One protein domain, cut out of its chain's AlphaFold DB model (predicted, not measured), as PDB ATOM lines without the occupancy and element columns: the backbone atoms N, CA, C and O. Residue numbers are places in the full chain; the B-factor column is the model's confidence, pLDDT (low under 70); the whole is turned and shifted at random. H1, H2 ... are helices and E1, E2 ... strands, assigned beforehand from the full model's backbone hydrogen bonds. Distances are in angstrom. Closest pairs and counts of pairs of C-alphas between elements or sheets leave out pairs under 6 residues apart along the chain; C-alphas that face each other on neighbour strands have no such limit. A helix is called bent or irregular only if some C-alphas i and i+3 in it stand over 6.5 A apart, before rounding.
ATOM      1  N   SER A   6      26.618   1.174 -24.262       98.12
ATOM      2  CA  SER A   6      27.676   0.936 -25.251       98.12
ATOM      3  C   SER A   6      28.837   1.932 -25.161       98.12
ATOM      4  O   SER A   6      29.955   1.568 -25.502       98.12
ATOM      5  N   LEU A   7      28.605   3.147 -24.655       97.94
ATOM      6  CA  LEU A   7      29.613   4.206 -24.528       97.94
ATOM      7  C   LEU A   7      30.416   4.129 -23.219       97.94
ATOM      8  O   LEU A   7      31.313   4.942 -22.997       97.94
ATOM      9  N   LYS A   8      30.101   3.185 -22.321       98.31
ATOM     10  CA  LYS A   8      30.770   3.057 -21.018       98.31
ATOM     11  C   LYS A   8      32.287   2.930 -21.168       98.31
ATOM     12  O   LYS A   8      33.026   3.612 -20.463       98.31
ATOM     13  N   THR A   9      32.739   2.052 -22.063       98.25
ATOM     14  CA  THR A   9      34.167   1.778 -22.267       98.25
ATOM     15  C   THR A   9      34.902   3.023 -22.749       98.25
ATOM     16  O   THR A   9      35.955   3.348 -22.208       98.25
ATOM     17  N   ASP A  10      34.324   3.762 -23.697       98.50
ATOM     18  CA  ASP A  10      34.927   4.986 -24.230       98.50
ATOM     19  C   ASP A  10      35.042   6.074 -23.159       98.50
ATOM     20  O   ASP A  10      36.083   6.714 -23.030       98.50
ATOM     21  N   ILE A  11      34.006   6.235 -22.330       98.31
ATOM     22  CA  ILE A  11      33.999   7.207 -21.229       98.31
ATOM     23  C   ILE A  11      35.078   6.873 -20.197       98.31
ATOM     24  O   ILE A  11      35.814   7.767 -19.783       98.31
ATOM     25  N   VAL A  12      35.206   5.603 -19.804       98.31
ATOM     26  CA  VAL A  12      36.244   5.172 -18.853       98.31
ATOM     27  C   VAL A  12      37.641   5.351 -19.449       98.31
ATOM     28  O   VAL A  12      38.528   5.868 -18.774       98.31
ATOM     29  N   ASN A  13      37.835   4.998 -20.723       98.44
ATOM     30  CA  ASN A  13      39.113   5.175 -21.418       98.44
ATOM     31  C   ASN A  13      39.513   6.653 -21.551       98.44
ATOM     32  O   ASN A  13      40.699   6.969 -21.512       98.44
ATOM     33  N   ALA A  14      38.540   7.560 -21.660       98.12
ATOM     34  CA  ALA A  14      38.759   9.005 -21.648       98.12
ATOM     35  C   ALA A  14      39.033   9.581 -20.239       98.12
ATOM     36  O   ALA A  14      39.189  10.792 -20.095       98.12
ATOM     37  N   GLY A  15      39.079   8.742 -19.196       98.06
ATOM     38  CA  GLY A  15      39.281   9.154 -17.801       98.06
ATOM     39  C   GLY A  15      38.001   9.578 -17.074       98.06
ATOM     40  O   GLY A  15      38.060  10.075 -15.950       98.06
ATOM     41  N   GLY A  16      36.834   9.388 -17.690       97.25
ATOM     42  CA  GLY A  16      35.538   9.700 -17.103       97.25
ATOM     43  C   GLY A  16      35.059   8.639 -16.110       97.25
ATOM     44  O   GLY A  16      35.290   7.441 -16.263       97.25
ATOM     45  N   SER A  17      34.311   9.077 -15.096       97.75
ATOM     46  CA  SER A  17      33.615   8.176 -14.168       97.75
ATOM     47  C   SER A  17      32.194   7.897 -14.660       97.75
ATOM     48  O   SER A  17      31.292   8.730 -14.493       97.75
ATOM     49  N   TRP A  18      31.996   6.731 -15.280       98.38
ATOM     50  CA  TRP A  18      30.682   6.257 -15.723       98.38
ATOM     51  C   TRP A  18      29.927   5.561 -14.582       98.38
ATOM     52  O   TRP A  18      30.492   4.700 -13.905       98.38
ATOM     53  N   LYS A  19      28.650   5.902 -14.386       98.00
ATOM     54  CA  LYS A  19      27.780   5.314 -13.356       98.00
ATOM     55  C   LYS A  19      26.516   4.734 -13.981       98.00
ATOM     56  O   LYS A  19      25.910   5.385 -14.827       98.00
ATOM     57  N   ASP A  20      26.089   3.559 -13.522       97.62
ATOM     58  CA  ASP A  20      24.810   2.964 -13.930       97.62
ATOM     59  C   ASP A  20      23.643   3.581 -13.143       97.62
ATOM     60  O   ASP A  20      23.052   2.966 -12.259       97.62
ATOM     61  N   GLU A  21      23.353   4.845 -13.432       98.12
ATOM     62  CA  GLU A  21      22.287   5.617 -12.795       98.12
ATOM     63  C   GLU A  21      21.369   6.219 -13.859       98.12
ATOM     64  O   GLU A  21      21.837   6.614 -14.929       98.12
ATOM     65  N   ARG A  22      20.063   6.300 -13.558       98.12
ATOM     66  CA  ARG A  22      19.036   6.815 -14.486       98.12
ATOM     67  C   ARG A  22      19.353   8.221 -14.986       98.12
ATOM     68  O   ARG A  22      19.220   8.511 -16.171       98.12
ATOM     69  N   VAL A  23      19.783   9.080 -14.065       98.12
ATOM     70  CA  VAL A  23      20.215  10.451 -14.327       98.12
ATOM     71  C   VAL A  23      21.420  10.734 -13.445       98.12
ATOM     72  O   VAL A  23      21.410  10.381 -12.270       98.12
ATOM     73  N   VAL A  24      22.441  11.383 -13.998       98.25
ATOM     74  CA  VAL A  24      23.581  11.905 -13.238       98.25
ATOM     75  C   VAL A  24      23.698  13.398 -13.508       98.25
ATOM     76  O   VAL A  24      23.767  13.801 -14.673       98.25
ATOM     77  N   LEU A  25      23.746  14.185 -12.432       96.94
ATOM     78  CA  LEU A  25      24.043  15.614 -12.451       96.94
ATOM     79  C   LEU A  25      25.501  15.812 -12.027       96.94
ATOM     80  O   LEU A  25      25.928  15.290 -10.997       96.94
ATOM     81  N   ASP A  26      26.257  16.543 -12.836       94.88
ATOM     82  CA  ASP A  26      27.651  16.902 -12.586       94.88
ATOM     83  C   ASP A  26      27.847  18.386 -12.928       94.88
ATOM     84  O   ASP A  26      28.026  18.767 -14.088       94.88
ATOM     85  N   GLY A  27      27.676  19.247 -11.921       90.38
ATOM     86  CA  GLY A  27      27.528  20.686 -12.134       90.38
ATOM     87  C   GLY A  27      26.361  20.987 -13.081       90.38
ATOM     88  O   GLY A  27      25.228  20.589 -12.825       90.38
ATOM     89  N   ASN A  28      26.655  21.652 -14.200       91.69
ATOM     90  CA  ASN A  28      25.665  21.999 -15.228       91.69
ATOM     91  C   ASN A  28      25.456  20.892 -16.279       91.69
ATOM     92  O   ASN A  28      24.685  21.080 -17.222       91.69
ATOM     93  N   LEU A  29      26.156  19.757 -16.168       95.25
ATOM     94  CA  LEU A  29      26.018  18.635 -17.090       95.25
ATOM     95  C   LEU A  29      25.020  17.614 -16.537       95.25
ATOM     96  O   LEU A  29      25.254  16.982 -15.508       95.25
ATOM     97  N   ILE A  30      23.930  17.408 -17.271       97.62
ATOM     98  CA  ILE A  30      22.902  16.411 -16.964       97.62
ATOM     99  C   ILE A  30      22.992  15.306 -18.013       97.62
ATOM    100  O   ILE A  30      22.984  15.578 -19.213       97.62
ATOM    101  N   THR A  31      23.081  14.053 -17.575       98.25
ATOM    102  CA  THR A  31      23.183  12.879 -18.460       98.25
ATOM    103  C   THR A  31      22.199  11.788 -18.049       98.25
ATOM    104  O   THR A  31      21.880  11.681 -16.867       98.25
ATOM    105  N   SER A  32      21.727  10.974 -19.002       98.56
ATOM    106  CA  SER A  32      20.848   9.809 -18.778       98.56
ATOM    107  C   SER A  32      21.279   8.600 -19.623       98.56
ATOM    108  O   SER A  32      22.119   8.736 -20.520       98.56
ATOM    109  N   ARG A  33      20.748   7.401 -19.330       98.44
ATOM    110  CA  ARG A  33      21.195   6.158 -19.992       98.44
ATOM    111  C   ARG A  33      20.489   5.873 -21.304       98.44
ATOM    112  O   ARG A  33      21.123   5.418 -22.246       98.44
ATOM    113  N   ASN A  34      19.173   6.044 -21.357       97.69
ATOM    114  CA  ASN A  34      18.348   5.578 -22.472       97.69
ATOM    115  C   ASN A  34      16.972   6.290 -22.477       97.69
ATOM    116  O   ASN A  34      16.694   7.077 -21.567       97.69
ATOM    117  N   PRO A  35      16.104   6.043 -23.483       98.06
ATOM    118  CA  PRO A  35      14.777   6.657 -23.556       98.06
ATOM    119  C   PRO A  35      13.843   6.345 -22.379       98.06
ATOM    120  O   PRO A  35      12.979   7.165 -22.080       98.06
ATOM    121  N   ASP A  36      14.022   5.219 -21.680       98.31
ATOM    122  CA  ASP A  36      13.191   4.872 -20.516       98.31
ATOM    123  C   ASP A  36      13.436   5.834 -19.339       98.31
ATOM    124  O   ASP A  36      12.554   6.056 -18.508       98.31
ATOM    125  N   ASP A  37      14.612   6.469 -19.293       98.31
ATOM    126  CA  ASP A  37      14.984   7.450 -18.271       98.31
ATOM    127  C   ASP A  37      14.528   8.887 -18.615       98.31
ATOM    128  O   ASP A  37      14.772   9.819 -17.841       98.31
ATOM    129  N   LEU A  38      13.834   9.093 -19.744       98.19
ATOM    130  CA  LEU A  38      13.409  10.416 -20.214       98.19
ATOM    131  C   LEU A  38      12.571  11.208 -19.186       98.19
ATOM    132  O   LEU A  38      12.859  12.394 -19.009       98.19
ATOM    133  N   PRO A  39      11.603  10.616 -18.453       98.38
ATOM    134  CA  PRO A  39      10.859  11.353 -17.429       98.38
ATOM    135  C   PRO A  39      11.759  11.907 -16.315       98.38
ATOM    136  O   PRO A  39      11.594  13.051 -15.893       98.38
ATOM    137  N   ALA A  40      12.742  11.120 -15.866       98.06
ATOM    138  CA  ALA A  40      13.681  11.542 -14.831       98.06
ATOM    139  C   ALA A  40      14.632  12.628 -15.358       98.06
ATOM    140  O   ALA A  40      14.892  13.611 -14.665       98.06
ATOM    141  N   PHE A  41      15.110  12.479 -16.597       98.12
ATOM    142  CA  PHE A  41      15.976  13.460 -17.245       98.12
ATOM    143  C   PHE A  41      15.283  14.818 -17.417       98.12
ATOM    144  O   PHE A  41      15.854  15.845 -17.057       98.12
ATOM    145  N   ILE A  42      14.037  14.828 -17.910       98.00
ATOM    146  CA  ILE A  42      13.248  16.060 -18.078       98.00
ATOM    147  C   ILE A  42      13.015  16.737 -16.725       98.00
ATOM    148  O   ILE A  42      13.175  17.951 -16.626       98.00
ATOM    149  N   SER A  43      12.681  15.972 -15.681       97.31
ATOM    150  CA  SER A  43      12.498  16.525 -14.335       97.31
ATOM    151  C   SER A  43      13.763  17.232 -13.837       97.31
ATOM    152  O   SER A  43      13.686  18.384 -13.415       97.31
ATOM    153  N   ALA A  44      14.925  16.581 -13.946       96.19
ATOM    154  CA  ALA A  44      16.206  17.154 -13.525       96.19
ATOM    155  C   ALA A  44      16.604  18.392 -14.348       96.19
ATOM    156  O   ALA A  44      17.161  19.351 -13.812       96.19
ATOM    157  N   LEU A  45      16.303  18.388 -15.652       95.75
ATOM    158  CA  LEU A  45      16.546  19.525 -16.537       95.75
ATOM    159  C   LEU A  45      15.698  20.738 -16.142       95.75
ATOM    160  O   LEU A  45      16.232  21.839 -16.021       95.75
ATOM    161  N   LEU A  46      14.394  20.547 -15.926       95.88
ATOM    162  CA  LEU A  46      13.493  21.626 -15.512       95.88
ATOM    163  C   LEU A  46      13.890  22.198 -14.150       95.88
ATOM    164  O   LEU A  46      13.919  23.416 -13.989       95.88
ATOM    165  N   GLU A  47      14.248  21.332 -13.202       93.75
ATOM    166  CA  GLU A  47      14.760  21.743 -11.895       93.75
ATOM    167  C   GLU A  47      16.035  22.584 -12.044       93.75
ATOM    168  O   GLU A  47      16.138  23.670 -11.475       93.75
ATOM    169  N   SER A  48      16.985  22.136 -12.866       92.50
ATOM    170  CA  SER A  48      18.247  22.853 -13.087       92.50
ATOM    171  C   SER A  48      18.039  24.216 -13.752       92.50
ATOM    172  O   SER A  48      18.717  25.179 -13.403       92.50
ATOM    173  N   LEU A  49      17.073  24.339 -14.671       91.94
ATOM    174  CA  LEU A  49      16.718  25.616 -15.303       91.94
ATOM    175  C   LEU A  49      16.078  26.600 -14.315       91.94
ATOM    176  O   LEU A  49      16.374  27.793 -14.367       91.94
ATOM    177  N   GLN A  50      15.236  26.113 -13.401       90.62
ATOM    178  CA  GLN A  50      14.645  26.944 -12.349       90.62
ATOM    179  C   GLN A  50      15.711  27.473 -11.381       90.62
ATOM    180  O   GLN A  50      15.701  28.657 -11.046       90.62
ATOM    181  N   HIS A  51      16.668  26.631 -10.981       78.25
ATOM    182  CA  HIS A  51      17.756  27.034 -10.087       78.25
ATOM    183  C   HIS A  51      18.803  27.924 -10.785       78.25
ATOM    184  O   HIS A  51      19.275  28.893 -10.195       78.25
ATOM    185  N   GLY A  52      19.132  27.659 -12.055       65.00
ATOM    186  CA  GLY A  52      20.078  28.465 -12.837       65.00
ATOM    187  C   GLY A  52      19.564  29.868 -13.183       65.00
ATOM    188  O   GLY A  52      20.356  30.804 -13.281       65.00
ATOM    189  N   ALA A  53      18.246  30.048 -13.316       56.25
ATOM    190  CA  ALA A  53      17.632  31.372 -13.447       56.25
ATOM    191  C   ALA A  53      17.702  32.183 -12.138       56.25
ATOM    192  O   ALA A  53      17.822  33.404 -12.191       56.25
ATOM    193  N   ALA A  54      17.671  31.518 -10.978       51.56
ATOM    194  CA  ALA A  54      17.782  32.159  -9.667       51.56
ATOM    195  C   ALA A  54      19.232  32.503  -9.272       51.56
ATOM    196  O   ALA A  54      19.441  33.406  -8.472       51.56
ATOM    197  N   ALA A  55      20.232  31.816  -9.836       53.84
ATOM    198  CA  ALA A  55      21.651  32.036  -9.528       53.84
ATOM    199  C   ALA A  55      22.327  33.145 -10.365       53.84
ATOM    200  O   ALA A  55      23.421  33.574 -10.021       53.84
ATOM    201  N   ASN A  56      21.694  33.605 -11.454       51.78
ATOM    202  CA  ASN A  56      22.222  34.644 -12.359       51.78
ATOM    203  C   ASN A  56      21.509  36.006 -12.213       51.78
ATOM    204  O   ASN A  56      21.621  36.861 -13.091       51.78
TER     205      ASN A  56
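This is residues 6 to 56 of the 58 residues of the protein "DJ-1/PfpI family protein" of Nocardioidaceae bacterium (UniProt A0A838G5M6). A small two-strand hairpin, E1 and E2, stands in the middle, with the long helix H2 folding back from its E2 end along one side. A short helix, H1, lies out on the other side of the hairpin, joined to it by a loop, and the three parts together make a loose, only just flat piece. The printed part has 51 residues, in the order H1, E1, E2, H2, with the two strands antiparallel; the class is mixed, helices and strands. The radius of gyration of the C-alphas is 12.7 A, and the spans are 36 by 25 by 11 A.

Strand E1 is residues 23 to 26, 10.0 A long, and strand E2 is residues 29 to 32, 10.4 A long. Helix H2 is residues 35 to 55, 29.8 A from first to last C-alpha, and ends with C-alpha 55 at (21.651, 32.036, -9.528). Helix H1 is residues 6 to 13, 12.8 A long, and begins with C-alpha 6 at (27.676, 0.936, -25.251).

E1 and E2 are a hairpin, antiparallel at 162 degrees between their directions; N 24 and O 31 are within hydrogen-bond range at 2.9 A, and so are N 31 and O 24 at 3.0 A. The closest C-alphas of E1 and H2 are those of Val 23 and Phe 41, 6.0 A apart. Those of E2 and H2 are Ser 32 and Phe 41, 6.3 A apart. H2 has a kink of 29 degrees near residue 42. H1 and H2 are irregular: C-alphas 6 and 9 are 7.2 A apart, and C-alphas 36 and 39 are 7.5 A apart. O i to N i+4 pairs are within hydrogen-bond range in 3 of 4 in H1 and 15 of 17 in H2. H1 is apart from E2 and from H2.

The two C-alphas farthest apart are those of Thr 9 and Ala 54, at 36.7 A. The printed part has no cut. The links E1 to E2 and E2 to H2 are tight, and H1 to E1 is short. The mean pLDDT of the printed part is 92.5, with residues 52 to 56 under 70.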